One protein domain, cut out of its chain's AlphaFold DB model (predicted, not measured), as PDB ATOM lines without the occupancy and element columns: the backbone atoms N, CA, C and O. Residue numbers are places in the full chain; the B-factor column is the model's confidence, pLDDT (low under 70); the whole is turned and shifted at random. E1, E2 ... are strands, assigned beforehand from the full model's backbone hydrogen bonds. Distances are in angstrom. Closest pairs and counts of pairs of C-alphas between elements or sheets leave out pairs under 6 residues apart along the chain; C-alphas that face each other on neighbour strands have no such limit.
ATOM      1  N   SER A 128      62.189  78.156 -20.322       69.06
ATOM      2  CA  SER A 128      60.867  78.371 -20.903       69.06
ATOM      3  C   SER A 128      59.818  78.205 -19.814       69.06
ATOM      4  O   SER A 128      59.957  77.349 -18.939       69.06
ATOM      5  N   TYR A 129      58.773  79.021 -19.852       72.88
ATOM      6  CA  TYR A 129      57.638  78.897 -18.947       72.88
ATOM      7  C   TYR A 129      56.333  79.170 -19.680       72.88
ATOM      8  O   TYR A 129      56.277  79.942 -20.636       72.88
ATOM      9  N   ILE A 130      55.285  78.520 -19.195       73.81
ATOM     10  CA  ILE A 130      53.894  78.718 -19.569       73.81
ATOM     11  C   ILE A 130      53.177  79.131 -18.292       73.81
ATOM     12  O   ILE A 130      53.278  78.456 -17.273       73.81
ATOM     13  N   VAL A 131      52.453  80.246 -18.327       76.50
ATOM     14  CA  VAL A 131      51.608  80.647 -17.200       76.50
ATOM     15  C   VAL A 131      50.170  80.339 -17.563       76.50
ATOM     16  O   VAL A 131      49.605  80.949 -18.467       76.50
ATOM     17  N   ASN A 132      49.599  79.372 -16.857       81.88
ATOM     18  CA  ASN A 132      48.210  78.978 -16.997       81.88
ATOM     19  C   ASN A 132      47.366  79.754 -15.986       81.88
ATOM     20  O   ASN A 132      47.755  79.905 -14.830       81.88
ATOM     21  N   ALA A 133      46.202  80.228 -16.409       84.56
ATOM     22  CA  ALA A 133      45.218  80.862 -15.544       84.56
ATOM     23  C   ALA A 133      43.822  80.427 -15.985       84.56
ATOM     24  O   ALA A 133      43.551  80.321 -17.183       84.56
ATOM     25  N   ASP A 134      42.935  80.197 -15.024       87.19
ATOM     26  CA  ASP A 134      41.555  79.836 -15.310       87.19
ATOM     27  C   ASP A 134      40.738  81.138 -15.403       87.19
ATOM     28  O   ASP A 134      40.592  81.870 -14.421       87.19
ATOM     29  N   ILE A 135      40.231  81.456 -16.599       88.50
ATOM     30  CA  ILE A 135      39.431  82.663 -16.857       88.50
ATOM     31  C   ILE A 135      37.972  82.258 -17.045       88.50
ATOM     32  O   ILE A 135      37.616  81.586 -18.016       88.50
ATOM     33  N   ARG A 136      37.108  82.700 -16.131       90.50
ATOM     34  CA  ARG A 136      35.663  82.480 -16.212       90.50
ATOM     35  C   ARG A 136      34.973  83.737 -16.723       90.50
ATOM     36  O   ARG A 136      35.168  84.820 -16.179       90.50
ATOM     37  N   LYS A 137      34.129  83.559 -17.740       93.44
ATOM     38  CA  LYS A 137      33.267  84.592 -18.319       93.44
ATOM     39  C   LYS A 137      31.815  84.172 -18.139       93.44
ATOM     40  O   LYS A 137      31.428  83.103 -18.611       93.44
ATOM     41  N   ASP A 138      31.037  84.968 -17.424       92.06
ATOM     42  CA  ASP A 138      29.608  84.728 -17.244       92.06
ATOM     43  C   ASP A 138      28.821  86.039 -17.152       92.06
ATOM     44  O   ASP A 138      29.365  87.127 -17.336       92.06
ATOM     45  N   LYS A 139      27.520  85.938 -16.863       90.44
ATOM     46  CA  LYS A 139      26.616  87.094 -16.774       90.44
ATOM     47  C   LYS A 139      27.036  88.141 -15.732       90.44
ATOM     48  O   LYS A 139      26.566  89.268 -15.793       90.44
ATOM     49  N   SER A 140      27.888  87.775 -14.780       86.38
ATOM     50  CA  SER A 140      28.408  88.665 -13.736       86.38
ATOM     51  C   SER A 140      29.713  89.356 -14.152       86.38
ATOM     52  O   SER A 140      30.177  90.246 -13.440       86.38
ATOM     53  N   GLY A 141      30.309  88.961 -15.284       90.06
ATOM     54  CA  GLY A 141      31.515  89.557 -15.852       90.06
ATOM     55  C   GLY A 141      32.647  88.557 -16.081       90.06
ATOM     56  O   GLY A 141      32.436  87.463 -16.606       90.06
ATOM     57  N   ILE A 142      33.871  88.959 -15.726       89.06
ATOM     58  CA  ILE A 142      35.096  88.157 -15.868       89.06
ATOM     59  C   ILE A 142      35.704  87.927 -14.484       89.06
ATOM     60  O   ILE A 142      35.797  88.860 -13.690       89.06
ATOM     61  N   SER A 143      36.161  86.708 -14.204       85.00
ATOM     62  CA  SER A 143      37.003  86.404 -13.041       85.00
ATOM     63  C   SER A 143      38.199  85.540 -13.437       85.00
ATOM     64  O   SER A 143      38.131  84.776 -14.402       85.00
ATOM     65  N   VAL A 144      39.297  85.687 -12.696       83.38
ATOM     66  CA  VAL A 144      40.537  84.925 -12.883       83.38
ATOM     67  C   VAL A 144      40.822  84.133 -11.616       83.38
ATOM     68  O   VAL A 144      40.698  84.657 -10.509       83.38
ATOM     69  N   SER A 145      41.213  82.874 -11.765       83.44
ATOM     70  CA  SER A 145      41.634  82.024 -10.655       83.44
ATOM     71  C   SER A 145      42.732  81.052 -11.086       83.44
ATOM     72  O   SER A 145      43.086  80.970 -12.262       83.44
ATOM     73  N   ASN A 146      43.299  80.330 -10.113       80.75
ATOM     74  CA  ASN A 146      44.222  79.213 -10.345       80.75
ATOM     75  C   ASN A 146      45.392  79.550 -11.291       80.75
ATOM     76  O   ASN A 146      45.722  78.797 -12.215       80.75
ATOM     77  N   ILE A 147      45.995  80.719 -11.063       78.31
ATOM     78  CA  ILE A 147      47.163  81.168 -11.810       78.31
ATOM     79  C   ILE A 147      48.338  80.308 -11.368       78.31
ATOM     80  O   ILE A 147      48.799  80.386 -10.229       78.31
ATOM     81  N   ARG A 148      48.795  79.456 -12.277       75.44
ATOM     82  CA  ARG A 148      49.833  78.467 -12.029       75.44
ATOM     83  C   ARG A 148      50.861  78.508 -13.157       75.44
ATOM     84  O   ARG A 148      50.507  78.420 -14.334       75.44
ATOM     85  N   PRO A 149      52.137  78.645 -12.821       73.38
ATOM     86  CA  PRO A 149      53.206  78.573 -13.793       73.38
ATOM     87  C   PRO A 149      53.727  77.145 -13.945       73.38
ATOM     88  O   PRO A 149      53.995  76.448 -12.970       73.38
ATOM     89  N   GLU A 150      53.927  76.744 -15.189       75.00
ATOM     90  CA  GLU A 150      54.659  75.555 -15.599       75.00
ATOM     91  C   GLU A 150      55.963  76.001 -16.249       75.00
ATOM     92  O   GLU A 150      55.999  76.994 -16.975       75.00
ATOM     93  N   TYR A 151      57.055  75.295 -15.990       72.19
ATOM     94  CA  TYR A 151      58.355  75.662 -16.538       72.19
ATOM     95  C   TYR A 151      59.126  74.437 -16.999       72.19
ATOM     96  O   TYR A 151      58.973  73.337 -16.470       72.19
ATOM     97  N   ASN A 152      59.980  74.653 -17.992       68.31
ATOM     98  CA  ASN A 152      60.960  73.691 -18.456       68.31
ATOM     99  C   ASN A 152      62.310  74.388 -18.609       68.31
ATOM    100  O   ASN A 152      62.394  75.506 -19.131       68.31
ATOM    101  N   SER A 153      63.367  73.722 -18.157       66.75
ATOM    102  CA  SER A 153      64.697  74.303 -18.100       66.75
ATOM    103  C   SER A 153      65.779  73.297 -18.473       66.75
ATOM    104  O   SER A 153      65.680  72.097 -18.212       66.75
ATOM    105  N   GLN A 154      66.840  73.805 -19.096       63.78
ATOM    106  CA  GLN A 154      68.050  73.031 -19.352       63.78
ATOM    107  C   GLN A 154      69.048  73.234 -18.208       63.78
ATOM    108  O   GLN A 154      69.169  74.332 -17.660       63.78
ATOM    109  N   LYS A 155      69.763  72.166 -17.837       66.25
ATOM    110  CA  LYS A 155      70.862  72.227 -16.867       66.25
ATOM    111  C   LYS A 155      72.187  72.276 -17.609       66.25
ATOM    112  O   LYS A 155      72.411  71.467 -18.506       66.25
ATOM    113  N   PHE A 156      73.063  73.180 -17.204       61.06
ATOM    114  CA  PHE A 156      74.441  73.219 -17.674       61.06
ATOM    115  C   PHE A 156      75.345  73.772 -16.574       61.06
ATOM    116  O   PHE A 156      74.897  74.505 -15.693       61.06
ATOM    117  N   SER A 157      76.618  73.398 -16.615       63.25
ATOM    118  CA  SER A 157      77.618  73.867 -15.661       63.25
ATOM    119  C   SER A 157      78.627  74.735 -16.396       63.25
ATOM    120  O   SER A 157      79.077  74.372 -17.484       63.25
ATOM    121  N   ILE A 158      78.971  75.880 -15.811       62.19
ATOM    122  CA  ILE A 158      80.081  76.716 -16.267       62.19
ATOM    123  C   ILE A 158      81.231  76.515 -15.287       62.19
ATOM    124  O   ILE A 158      81.069  76.740 -14.087       62.19
ATOM    125  N   LEU A 159      82.384  76.101 -15.808       62.50
ATOM    126  CA  LEU A 159      83.641  76.088 -15.069       62.50
ATOM    127  C   LEU A 159      84.298  77.468 -15.191       62.50
ATOM    128  O   LEU A 159      84.380  78.023 -16.290       62.50
ATOM    129  N   TYR A 160      84.752  78.021 -14.073       63.22
ATOM    130  CA  TYR A 160      85.463  79.291 -14.020       63.22
ATOM    131  C   TYR A 160      86.633  79.235 -13.050       63.22
ATOM    132  O   TYR A 160      86.743  78.289 -12.281       63.22
ATOM    133  N   PHE A 161      87.516  80.229 -13.112       70.69
ATOM    134  CA  PHE A 161      88.532  80.406 -12.084       70.69
ATOM    135  C   PHE A 161      88.051  81.447 -11.082       70.69
ATOM    136  O   PHE A 161      87.519  82.480 -11.494       70.69
ATOM    137  N   ASP A 162      88.207  81.136  -9.802       66.56
ATOM    138  CA  ASP A 162      87.768  81.975  -8.692       66.56
ATOM    139  C   ASP A 162      88.635  83.240  -8.580       66.56
ATOM    140  O   ASP A 162      89.828  83.205  -8.879       66.56
ATOM    141  N   ASP A 163      88.027  84.348  -8.173       64.12
ATOM    142  CA  ASP A 163      88.688  85.623  -7.848       64.12
ATOM    143  C   ASP A 163      87.918  86.252  -6.683       64.12
ATOM    144  O   ASP A 163      87.131  87.192  -6.831       64.12
ATOM    145  N   ALA A 164      88.108  85.678  -5.499       68.12
ATOM    146  CA  ALA A 164      87.370  86.038  -4.297       68.12
ATOM    147  C   ALA A 164      87.696  87.460  -3.813       68.12
ATOM    148  O   ALA A 164      86.940  88.051  -3.039       68.12
ATOM    149  N   ASN A 165      88.832  88.013  -4.242       65.62
ATOM    150  CA  ASN A 165      89.296  89.341  -3.855       65.62
ATOM    151  C   ASN A 165      88.950  90.432  -4.899       65.62
ATOM    152  O   ASN A 165      89.117  91.620  -4.609       65.62
ATOM    153  N   ASN A 166      88.416  90.031  -6.060       55.59
ATOM    154  CA  ASN A 166      87.931  90.883  -7.144       55.59
ATOM    155  C   ASN A 166      88.995  91.862  -7.680       55.59
ATOM    156  O   ASN A 166      88.703  93.031  -7.953       55.59
ATOM    157  N   ASN A 167      90.242  91.401  -7.812       63.97
ATOM    158  CA  ASN A 167      91.345  92.185  -8.379       63.97
ATOM    159  C   ASN A 167      91.555  91.944  -9.886       63.97
ATOM    160  O   ASN A 167      92.446  92.554 -10.483       63.97
ATOM    161  N   GLY A 168      90.749  91.077 -10.506       56.81
ATOM    162  CA  GLY A 168      90.845  90.710 -11.917       56.81
ATOM    163  C   GLY A 168      91.902  89.642 -12.216       56.81
ATOM    164  O   GLY A 168      92.214  89.411 -13.386       56.81
ATOM    165  N   ILE A 169      92.468  89.001 -11.192       63.59
ATOM    166  CA  ILE A 169      93.475  87.945 -11.291       63.59
ATOM    167  C   ILE A 169      92.925  86.700 -10.591       63.59
ATOM    168  O   ILE A 169      92.661  86.753  -9.395       63.59
ATOM    169  N   PRO A 170      92.821  85.555 -11.289       70.00
ATOM    170  CA  PRO A 170      92.316  84.353 -10.652       70.00
ATOM    171  C   PRO A 170      93.199  83.877  -9.496       70.00
ATOM    172  O   PRO A 170      94.430  83.793  -9.627       70.00
ATOM    173  N   ASP A 171      92.550  83.522  -8.394       72.69
ATOM    174  CA  ASP A 171      93.178  83.039  -7.177       72.69
ATOM    175  C   ASP A 171      93.857  81.683  -7.402       72.69
ATOM    176  O   ASP A 171      93.499  80.893  -8.286       72.69
ATOM    177  N   LYS A 172      94.883  81.412  -6.592       81.81
ATOM    178  CA  LYS A 172      95.671  80.180  -6.650       81.81
ATOM    179  C   LYS A 172      95.672  79.456  -5.314       81.81
ATOM    180  O   LYS A 172      95.684  80.089  -4.261       81.81
ATOM    181  N   ASP A 173      95.698  78.130  -5.367       83.75
ATOM    182  CA  ASP A 173      95.872  77.288  -4.188       83.75
ATOM    183  C   ASP A 173      97.313  77.333  -3.648       83.75
ATOM    184  O   ASP A 173      98.203  77.983  -4.207       83.75
ATOM    185  N   ALA A 174      97.553  76.628  -2.540       89.19
ATOM    186  CA  ALA A 174      98.860  76.572  -1.889       89.19
ATOM    187  C   ALA A 174      99.966  75.979  -2.788       89.19
ATOM    188  O   ALA A 174     101.149  76.235  -2.557       89.19
ATOM    189  N   GLU A 175      99.598  75.227  -3.827       89.81
ATOM    190  CA  GLU A 175     100.513  74.653  -4.814       89.81
ATOM    191  C   GLU A 175     100.669  75.533  -6.070       89.81
ATOM    192  O   GLU A 175     101.376  75.161  -7.009       89.81
ATOM    193  N   GLY A 176     100.042  76.714  -6.098       80.44
ATOM    194  CA  GLY A 176     100.136  77.676  -7.193       80.44
ATOM    195  C   GLY A 176      99.259  77.353  -8.408       80.44
ATOM    196  O   GLY A 176      99.463  77.948  -9.474       80.44
ATOM    197  N   ARG A 177      98.299  76.431  -8.278       80.12
ATOM    198  CA  ARG A 177      97.315  76.105  -9.324       80.12
ATOM    199  C   ARG A 177      96.129  77.050  -9.214       80.12
ATOM    200  O   ARG A 177      95.751  77.420  -8.110       80.12
ATOM    201  N   TYR A 178      95.542  77.434 -10.344       78.38
ATOM    202  CA  TYR A 178      94.339  78.264 -10.333       78.38
ATOM    203  C   TYR A 178      93.188  77.537  -9.641       78.38
ATOM    204  O   TYR A 178      92.962  76.352  -9.890       78.38
ATOM    205  N   ILE A 179      92.477  78.251  -8.775       72.25
ATOM    206  CA  ILE A 179      91.310  77.721  -8.079       72.25
ATOM    207  C   ILE A 179      90.158  77.687  -9.077       72.25
ATOM    208  O   ILE A 179      89.719  78.722  -9.569       72.25
ATOM    209  N   GLU A 180      89.688  76.487  -9.401       69.50
ATOM    210  CA  GLU A 180      88.513  76.292 -10.243       69.50
ATOM    211  C   GLU A 180      87.240  76.317  -9.392       69.50
ATOM    212  O   GLU A 180      87.114  75.603  -8.396       69.50
ATOM    213  N   ALA A 181      86.265  77.100  -9.829       63.16
ATOM    214  CA  ALA A 181      84.917  77.143  -9.300       63.16
ATOM    215  C   ALA A 181      83.920  76.697 -10.378       63.16
ATOM    216  O   ALA A 181      84.180  76.737 -11.582       63.16
ATOM    217  N   THR A 182      82.753  76.214  -9.951       60.22
ATOM    218  CA  THR A 182      81.708  75.753 -10.872       60.22
ATOM    219  C   THR A 182      80.396  76.458 -10.575       60.22
ATOM    220  O   THR A 182      79.792  76.256  -9.521       60.22
ATOM    221  N   MET A 183      79.888  77.208 -11.552       57.34
ATOM    222  CA  MET A 183      78.502  77.655 -11.541       57.34
ATOM    223  C   MET A 183      77.648  76.525 -12.098       57.34
ATOM    224  O   MET A 183      77.586  76.297 -13.307       57.34
ATOM    225  N   ASN A 184      76.976  75.801 -11.211       58.09
ATOM    226  CA  ASN A 184      75.972  74.837 -11.625       58.09
ATOM    227  C   ASN A 184      74.675  75.578 -11.909       58.09
ATOM    228  O   ASN A 184      73.844  75.769 -11.022       58.09
ATOM    229  N   ILE A 185      74.479  75.955 -13.168       54.78
ATOM    230  CA  ILE A 185      73.217  76.506 -13.638       54.78
ATOM    231  C   ILE A 185      72.278  75.319 -13.828       54.78
ATOM    232  O   ILE A 185      71.973  74.841 -14.921       54.78
ATOM    233  N   SER A 186      71.805  74.812 -12.693       52.00
ATOM    234  CA  SER A 186      70.507  74.171 -12.666       52.00
ATOM    235  C   SER A 186      69.553  75.258 -13.106       52.00
ATOM    236  O   SER A 186      69.481  76.280 -12.428       52.00
ATOM    237  N   GLY A 187      68.911  75.097 -14.264       46.44
ATOM    238  CA  GLY A 187      67.882  76.010 -14.722       46.44
ATOM    239  C   GLY A 187      66.790  76.069 -13.665       46.44
ATOM    240  O   GLY A 187      65.884  75.260 -13.670       46.44
ATOM    241  N   ILE A 188      66.980  76.953 -12.702       50.69
ATOM    242  CA  ILE A 188      66.073  77.410 -11.676       50.69
ATOM    243  C   ILE A 188      65.230  76.301 -11.013       50.69
ATOM    244  O   ILE A 188      64.274  75.774 -11.575       50.69
ATOM    245  N   SER A 189      65.487  76.073  -9.720       44.56
ATOM    246  CA  SER A 189      64.433  75.712  -8.757       44.56
ATOM    247  C   SER A 189      63.472  76.902  -8.645       44.56
ATOM    248  O   SER A 189      63.511  77.664  -7.677       44.56
ATOM    249  N   GLY A 190      62.714  77.148  -9.713       42.81
ATOM    250  CA  GLY A 190      61.951  78.368  -9.911       42.81
ATOM    251  C   GLY A 190      60.786  78.411  -8.982       42.81
ATOM    252  O   GLY A 190      59.852  77.631  -9.122       42.81
ATOM    253  N   ILE A 191      60.814  79.376  -8.073       46.94
ATOM    254  CA  ILE A 191      59.566  79.908  -7.574       46.94
ATOM    255  C   ILE A 191      59.093  80.878  -8.646       46.94
ATOM    256  O   ILE A 191      59.327  82.082  -8.571       46.94
ATOM    257  N   VAL A 192      58.425  80.348  -9.667       49.44
ATOM    258  CA  VAL A 192      57.525  81.209 -10.414       49.44
ATOM    259  C   VAL A 192      56.348  81.444  -9.471       49.44
ATOM    260  O   VAL A 192      55.442  80.626  -9.352       49.44
ATOM    261  N   THR A 193      56.405  82.524  -8.700       51.16
ATOM    262  CA  THR A 193      55.216  83.008  -8.007       51.16
ATOM    263  C   THR A 193      54.469  83.845  -9.018       51.16
ATOM    264  O   THR A 193      54.775  85.020  -9.187       51.16
ATOM    265  N   ALA A 194      53.498  83.249  -9.700       48.72
ATOM    266  CA  ALA A 194      52.545  84.039 -10.453       48.72
ATOM    267  C   ALA A 194      51.596  84.711  -9.448       48.72
ATOM    268  O   ALA A 194      50.529  84.198  -9.124       48.72
ATOM    269  N   GLY A 195      52.028  85.843  -8.894       51.84
ATOM    270  CA  GLY A 195      51.105  86.800  -8.304       51.84
ATOM    271  C   GLY A 195      50.325  87.419  -9.452       51.84
ATOM    272  O   GLY A 195      50.924  88.055 -10.319       51.84
ATOM    273  N   GLY A 196      49.026  87.143  -9.511       52.03
ATOM    274  CA  GLY A 196      48.141  87.769 -10.476       52.03
ATOM    275  C   GLY A 196      47.438  88.945  -9.845       52.03
ATOM    276  O   GLY A 196      46.477  88.741  -9.107       52.03
ATOM    277  N   ASP A 197      47.869  90.156 -10.174       58.28
ATOM    278  CA  ASP A 197      47.009  91.318  -9.986       58.28
ATOM    279  C   ASP A 197      46.071  91.367 -11.191       58.28
ATOM    280  O   ASP A 197      46.449  91.764 -12.299       58.28
ATOM    281  N   SER A 198      44.853  90.863 -10.994       67.81
ATOM    282  CA  SER A 198      43.776  90.987 -11.968       67.81
ATOM    283  C   SER A 198      42.975  92.243 -11.660       67.81
ATOM    284  O   SER A 198      42.339  92.330 -10.607       67.81
ATOM    285  N   SER A 199      42.955  93.191 -12.590       76.31
ATOM    286  CA  SER A 199      41.996  94.290 -12.552       76.31
ATOM    287  C   SER A 199      40.852  93.989 -13.516       76.31
ATOM    288  O   SER A 199      41.070  93.613 -14.671       76.31
ATOM    289  N   VAL A 200      39.618  94.111 -13.023       81.88
ATOM    290  CA  VAL A 200      38.410  93.978 -13.839       81.88
ATOM    291  C   VAL A 200      37.663  95.298 -13.791       81.88
ATOM    292  O   VAL A 200      37.284  95.775 -12.723       81.88
ATOM    293  N   THR A 201      37.452  95.892 -14.959       89.94
ATOM    294  CA  THR A 201      36.645  97.107 -15.124       89.94
ATOM    295  C   THR A 201      35.447  96.807 -16.016       89.94
ATOM    296  O   THR A 201      35.429  95.800 -16.720       89.94
ATOM    297  N   SER A 202      34.413  97.648 -15.976       91.62
ATOM    298  CA  SER A 202      33.226  97.471 -16.817       91.62
ATOM    299  C   SER A 202      32.756  98.786 -17.426       91.62
ATOM    300  O   SER A 202      33.010  99.866 -16.891       91.62
ATOM    301  N   LYS A 203      32.074  98.684 -18.568       94.81
ATOM    302  CA  LYS A 203      31.446  99.794 -19.286       94.81
ATOM    303  C   LYS A 203      30.069  99.356 -19.777       94.81
ATOM    304  O   LYS A 203      29.957  98.325 -20.438       94.81
ATOM    305  N   LYS A 204      29.041 100.160 -19.495       94.62
ATOM    306  CA  LYS A 204      27.710  99.985 -20.086       94.62
ATOM    307  C   LYS A 204      27.683 100.576 -21.499       94.62
ATOM    308  O   LYS A 204      28.194 101.678 -21.716       94.62
ATOM    309  N   ASN A 205      27.132  99.828 -22.444       93.62
ATOM    310  CA  ASN A 205      27.031 100.183 -23.854       93.62
ATOM    311  C   ASN A 205      25.682 100.850 -24.156       93.62
ATOM    312  O   ASN A 205      24.740 100.779 -23.366       93.62
ATOM    313  N   GLU A 206      25.598 101.510 -25.311       94.25
ATOM    314  CA  GLU A 206      24.385 102.212 -25.757       94.25
ATOM    315  C   GLU A 206      23.209 101.258 -26.016       94.25
ATOM    316  O   GLU A 206      22.058 101.646 -25.845       94.25
ATOM    317  N   ASP A 207      23.499 100.003 -26.366       92.19
ATOM    318  CA  ASP A 207      22.522  98.934 -26.600       92.19
ATOM    319  C   ASP A 207      22.034  98.247 -25.310       92.19
ATOM    320  O   ASP A 207      21.368  97.219 -25.380       92.19
ATOM    321  N   GLY A 208      22.394  98.781 -24.138       90.00
ATOM    322  CA  GLY A 208      22.025  98.233 -22.830       90.00
ATOM    323  C   GLY A 208      22.976  97.157 -22.298       90.00
ATOM    324  O   GLY A 208      23.024  96.949 -21.082       90.00
ATOM    325  N   SER A 209      23.800  96.541 -23.156       94.00
ATOM    326  CA  SER A 209      24.768  95.513 -22.758       94.00
ATOM    327  C   SER A 209      25.897  96.074 -21.882       94.00
ATOM    328  O   SER A 209      26.163  97.278 -21.856       94.00
ATOM    329  N   THR A 210      26.596  95.209 -21.144       95.56
ATOM    330  CA  THR A 210      27.769  95.589 -20.334       95.56
ATOM    331  C   THR A 210      29.009  94.837 -20.799       95.56
ATOM    332  O   THR A 210      29.030  93.608 -20.807       95.56
ATOM    333  N   THR A 211      30.068  95.565 -21.151       94.56
ATOM    334  CA  THR A 211      31.379  94.991 -21.474       94.56
ATOM    335  C   THR A 211      32.310  95.077 -20.275       94.56
ATOM    336  O   THR A 211      32.543  96.153 -19.729       94.56
ATOM    337  N   TYR A 212      32.883  93.940 -19.903       92.19
ATOM    338  CA  TYR A 212      33.907  93.790 -18.881       92.19
ATOM    339  C   TYR A 212      35.278  93.674 -19.547       92.19
ATOM    340  O   TYR A 212      35.415  92.978 -20.554       92.19
ATOM    341  N   TYR A 213      36.285  94.328 -18.974       90.62
ATOM    342  CA  TYR A 213      37.675  94.296 -19.422       90.62
ATOM    343  C   TYR A 213      38.543  93.717 -18.315       90.62
ATOM    344  O   TYR A 213      38.472  94.169 -17.172       90.62
ATOM    345  N   LEU A 214      39.361  92.737 -18.674       86.38
ATOM    346  CA  LEU A 214      40.361  92.126 -17.818       86.38
ATOM    347  C   LEU A 214      41.742  92.637 -18.217       86.38
ATOM    348  O   LEU A 214      42.118  92.557 -19.387       86.38
ATOM    349  N   GLU A 215      42.516  93.069 -17.229       86.94
ATOM    350  CA  GLU A 215      43.967  93.178 -17.325       86.94
ATOM    351  C   GLU A 215      44.589  92.300 -16.237       86.94
ATOM    352  O   GLU A 215      44.394  92.535 -15.043       86.94
ATOM    353  N   LEU A 216      45.296  91.254 -16.661       82.94
ATOM    354  CA  LEU A 216      46.000  90.315 -15.799       82.94
ATOM    355  C   LEU A 216      47.499  90.589 -15.888       82.94
ATOM    356  O   LEU A 216      48.107  90.369 -16.938       82.94
ATOM    357  N   THR A 217      48.092  91.021 -14.779       81.25
ATOM    358  CA  THR A 217      49.546  91.154 -14.663       81.25
ATOM    359  C   THR A 217      50.127  89.909 -14.014       81.25
ATOM    360  O   THR A 217      49.727  89.528 -12.920       81.25
ATOM    361  N   VAL A 218      51.082  89.279 -14.691       76.06
ATOM    362  CA  VAL A 218      51.807  88.099 -14.228       76.06
ATOM    363  C   VAL A 218      53.255  88.483 -13.983       76.06
ATOM    364  O   VAL A 218      53.956  88.898 -14.906       76.06
ATOM    365  N   THR A 219      53.721  88.289 -12.753       74.94
ATOM    366  CA  THR A 219      55.140  88.429 -12.413       74.94
ATOM    367  C   THR A 219      55.800  87.054 -12.335       74.94
ATOM    368  O   THR A 219      55.246  86.119 -11.768       74.94
ATOM    369  N   VAL A 220      56.984  86.921 -12.925       73.12
ATOM    370  CA  VAL A 220      57.820  85.717 -12.923       73.12
ATOM    371  C   VAL A 220      59.140  86.077 -12.255       73.12
ATOM    372  O   VAL A 220      59.836  86.982 -12.715       73.12
ATOM    373  N   ILE A 221      59.482  85.373 -11.175       73.25
ATOM    374  CA  ILE A 221      60.770  85.519 -10.494       73.25
ATOM    375  C   ILE A 221      61.630  84.305 -10.829       73.25
ATOM    376  O   ILE A 221      61.284  83.155 -10.563       73.25
ATOM    377  N   GLU A 222      62.775  84.573 -11.427       72.62
ATOM    378  CA  GLU A 222      63.766  83.592 -11.824       72.62
ATOM    379  C   GLU A 222      64.930  83.629 -10.824       72.62
ATOM    380  O   GLU A 222      65.532  84.675 -10.624       72.62
ATOM    381  N   LYS A 223      65.250  82.490 -10.201       71.81
ATOM    382  CA  LYS A 223      66.379  82.271  -9.281       71.81
ATOM    383  C   LYS A 223      67.453  81.315  -9.833       71.81
ATOM    384  O   LYS A 223      67.185  80.137 -10.050       71.81
ATOM    385  N   VAL A 224      68.702  81.753  -9.907       65.56
ATOM    386  CA  VAL A 224      69.872  80.910 -10.202       65.56
ATOM    387  C   VAL A 224      70.727  80.752  -8.943       65.56
ATOM    388  O   VAL A 224      70.840  81.691  -8.165       65.56
ATOM    389  N   THR A 225      71.337  79.587  -8.732       64.12
ATOM    390  CA  THR A 225      72.238  79.333  -7.595       64.12
ATOM    391  C   THR A 225      73.618  78.918  -8.100       64.12
ATOM    392  O   THR A 225      73.718  78.020  -8.930       64.12
ATOM    393  N   GLY A 226      74.672  79.552  -7.591       62.12
ATOM    394  CA  GLY A 226      76.076  79.190  -7.805       62.12
ATOM    395  C   GLY A 226      76.850  79.150  -6.482       62.12
ATOM    396  O   GLY A 226      76.264  79.357  -5.419       62.12
ATOM    397  N   SER A 227      78.159  78.892  -6.546       55.78
ATOM    398  CA  SER A 227      79.082  78.995  -5.398       55.78
ATOM    399  C   SER A 227      79.055  80.381  -4.752       55.78
ATOM    400  O   SER A 227      79.073  80.481  -3.530       55.78
ATOM    401  N   ASP A 228      78.881  81.421  -5.568       55.91
ATOM    402  CA  ASP A 228      78.876  82.823  -5.130       55.91
ATOM    403  C   ASP A 228      77.502  83.287  -4.610       55.91
ATOM    404  O   ASP A 228      77.305  84.454  -4.274       55.91
ATOM    405  N   GLY A 229      76.522  82.378  -4.534       64.81
ATOM    406  CA  GLY A 229      75.216  82.634  -3.934       64.81
ATOM    407  C   GLY A 229      74.036  82.504  -4.895       64.81
ATOM    408  O   GLY A 229      74.046  81.726  -5.850       64.81
ATOM    409  N   ASN A 230      72.952  83.215  -4.574       70.19
ATOM    410  CA  ASN A 230      71.705  83.179  -5.332       70.19
ATOM    411  C   ASN A 230      71.513  84.477  -6.112       70.19
ATOM    412  O   ASN A 230      71.602  85.561  -5.545       70.19
ATOM    413  N   PHE A 231      71.152  84.339  -7.377       68.88
ATOM    414  CA  PHE A 231      70.973  85.415  -8.336       68.88
ATOM    415  C   PHE A 231      69.518  85.449  -8.787       68.88
ATOM    416  O   PHE A 231      68.941  84.392  -9.051       68.88
ATOM    417  N   TYR A 232      68.921  86.636  -8.880       71.31
ATOM    418  CA  TYR A 232      67.501  86.776  -9.193       71.31
ATOM    419  C   TYR A 232      67.275  87.690 -10.398       71.31
ATOM    420  O   TYR A 232      68.016  88.646 -10.617       71.31
ATOM    421  N   GLN A 233      66.230  87.408 -11.174       70.31
ATOM    422  CA  GLN A 233      65.659  88.367 -12.117       70.31
ATOM    423  C   GLN A 233      64.131  88.317 -12.071       70.31
ATOM    424  O   GLN A 233      63.537  87.251 -11.904       70.31
ATOM    425  N   THR A 234      63.499  89.473 -12.249       74.56
ATOM    426  CA  THR A 234      62.040  89.615 -12.242       74.56
ATOM    427  C   THR A 234      61.567  90.024 -13.628       74.56
ATOM    428  O   THR A 234      62.107  90.951 -14.230       74.56
ATOM    429  N   ARG A 235      60.544  89.340 -14.139       73.25
ATOM    430  CA  ARG A 235      59.878  89.669 -15.404       73.25
ATOM    431  C   ARG A 235      58.392  89.862 -15.167       73.25
ATOM    432  O   ARG A 235      57.794  89.121 -14.394       73.25
ATOM    433  N   THR A 236      57.796  90.812 -15.873       77.06
ATOM    434  CA  THR A 236      56.368  91.117 -15.761       77.06
ATOM    435  C   THR A 236      55.723  91.065 -17.139       77.06
ATOM    436  O   THR A 236      56.261  91.601 -18.107       77.06
ATOM    437  N   TYR A 237      54.571  90.409 -17.215       77.12
ATOM    438  CA  TYR A 237      53.781  90.207 -18.424       77.12
ATOM    439  C   TYR A 237      52.353  90.676 -18.185       77.12
ATOM    440  O   TYR A 237      51.800  90.445 -17.115       77.12
ATOM    441  N   THR A 238      51.737  91.290 -19.192       82.56
ATOM    442  CA  THR A 238      50.350  91.757 -19.108       82.56
ATOM    443  C   THR A 238      49.512  91.077 -20.180       82.56
ATOM    444  O   THR A 238      49.821  91.167 -21.368       82.56
ATOM    445  N   TYR A 239      48.435  90.418 -19.763       84.12
ATOM    446  CA  TYR A 239      47.413  89.844 -20.632       84.12
ATOM    447  C   TYR A 239      46.128  90.668 -20.533       84.12
ATOM    448  O   TYR A 239      45.735  91.080 -19.442       84.12
ATOM    449  N   LYS A 240      45.470  90.912 -21.670       89.19
ATOM    450  CA  LYS A 240      44.220  91.679 -21.735       89.19
ATOM    451  C   LYS A 240      43.139  90.876 -22.440       89.19
ATOM    452  O   LYS A 240      43.415  90.232 -23.446       89.19
ATOM    453  N   ASP A 241      41.916  90.955 -21.930       90.62
ATOM    454  CA  ASP A 241      40.753  90.263 -22.491       90.62
ATOM    455  C   ASP A 241      39.463  91.046 -22.206       90.62
ATOM    456  O   ASP A 241      39.442  91.953 -21.372       90.62
ATOM    457  N   SER A 242      38.373  90.708 -22.887       92.56
ATOM    458  CA  SER A 242      37.061  91.302 -22.650       92.56
ATOM    459  C   SER A 242      35.908  90.304 -22.797       92.56
ATOM    460  O   SER A 242      36.040  89.201 -23.341       92.56
ATOM    461  N   HIS A 243      34.756  90.674 -22.241       92.56
ATOM    462  CA  HIS A 243      33.518  89.905 -22.297       92.56
ATOM    463  C   HIS A 243      32.320  90.847 -22.267       92.56
ATOM    464  O   HIS A 243      32.214  91.667 -21.359       92.56
ATOM    465  N   THR A 244      31.406  90.718 -23.226       94.81
ATOM    466  CA  THR A 244      30.166  91.498 -23.253       94.81
ATOM    467  C   THR A 244      28.990  90.626 -22.845       94.81
ATOM    468  O   THR A 244      28.770  89.564 -23.427       94.81
ATOM    469  N   VAL A 245      28.235  91.105 -21.861       93.44
ATOM    470  CA  VAL A 245      27.005  90.496 -21.360       93.44
ATOM    471  C   VAL A 245      25.823  91.314 -21.897       93.44
ATOM    472  O   VAL A 245      25.766  92.514 -21.620       93.44
ATOM    473  N   PRO A 246      24.914  90.712 -22.685       90.44
ATOM    474  CA  PRO A 246      23.671  91.358 -23.109       90.44
ATOM    475  C   PRO A 246      22.795  91.753 -21.914       90.44
ATOM    476  O   PRO A 246      22.947  91.181 -20.834       90.44
TER     477      PRO A 246
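This is residues 128 to 246 of the 247 residues of an uncharacterized protein of bioreactor metagenome (UniProt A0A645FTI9). You are looking at a long, thin rod of strands: a twisted ribbon of three strands, E5, E6 and E7, lies partly face to face with the two-strand hairpin E1 and E2, and a smaller hairpin, E3 and E4, carries the length on at one end to a loop of residues 162 to 179. The long strands run to and fro along the rod. The printed part has 119 residues with seven named strands, E1 to E7 in that order along the chain, and no named helix; the class is all strand. The three sheets, E5 - E6 - E7, E1 - E2 and E3 - E4, are antiparallel. The whole is extended, with a radius of gyration of the C-alphas of 23.7 A, and it spans 84 by 25 by 14 A, only just a rod.

Begin with E1, residues 128 to 138, and E2, residues 141 to 153, a hairpin in which N 130 and O 150 are 2.8 A apart, within hydrogen-bond range. E2 runs on into E3, residues 156 to 161, across a break of 2 residues, at 59 degrees. E3 forms a hairpin with E4, residues 180 to 185; look at N 158 and O 183, 2.9 A apart. Next come E5, residues 196 to 204, E6, residues 210 to 226, and E7, residues 229 to 245, a meander, each strand the antiparallel neighbour of the one before. In it N 199 and O 215 are 2.9 A apart, and N 220 and O 235 are 2.8 A apart. This sheet and the sheet E1 E2 form a sandwich, two sheets face to face, their facing parts 10.6 A centre to centre and their strands at 26 degrees. The closest C-alphas of E2 and E6 are those of Gly 141 and Tyr 212, 5.7 A apart. E1 and E6 are near each other. The closest C-alphas of E4 and E6 are those of Met 183 and Gly 226, 4.7 A apart, while E3 and E6 are apart.

Find C-alpha 128 at (60.867, 78.371, -20.903); from there E1 runs 32.1 A, and E2 returns over 36.6 A. E3 begins at C-alpha 156, (74.441, 73.219, -17.674). E6 runs 52.5 A, and E7 runs back 51.9 A to C-alpha 245 at (27.005, 90.496, -21.360).

The two C-alphas farthest apart are those of Glu 175 and Asp 207, 84.5 A. The printed part has no cut. The link from E3 to E4, 18 residues, is long. The mean pLDDT of the printed part is 74.4, and 44 residues are under 70, among them residues 180 to 198.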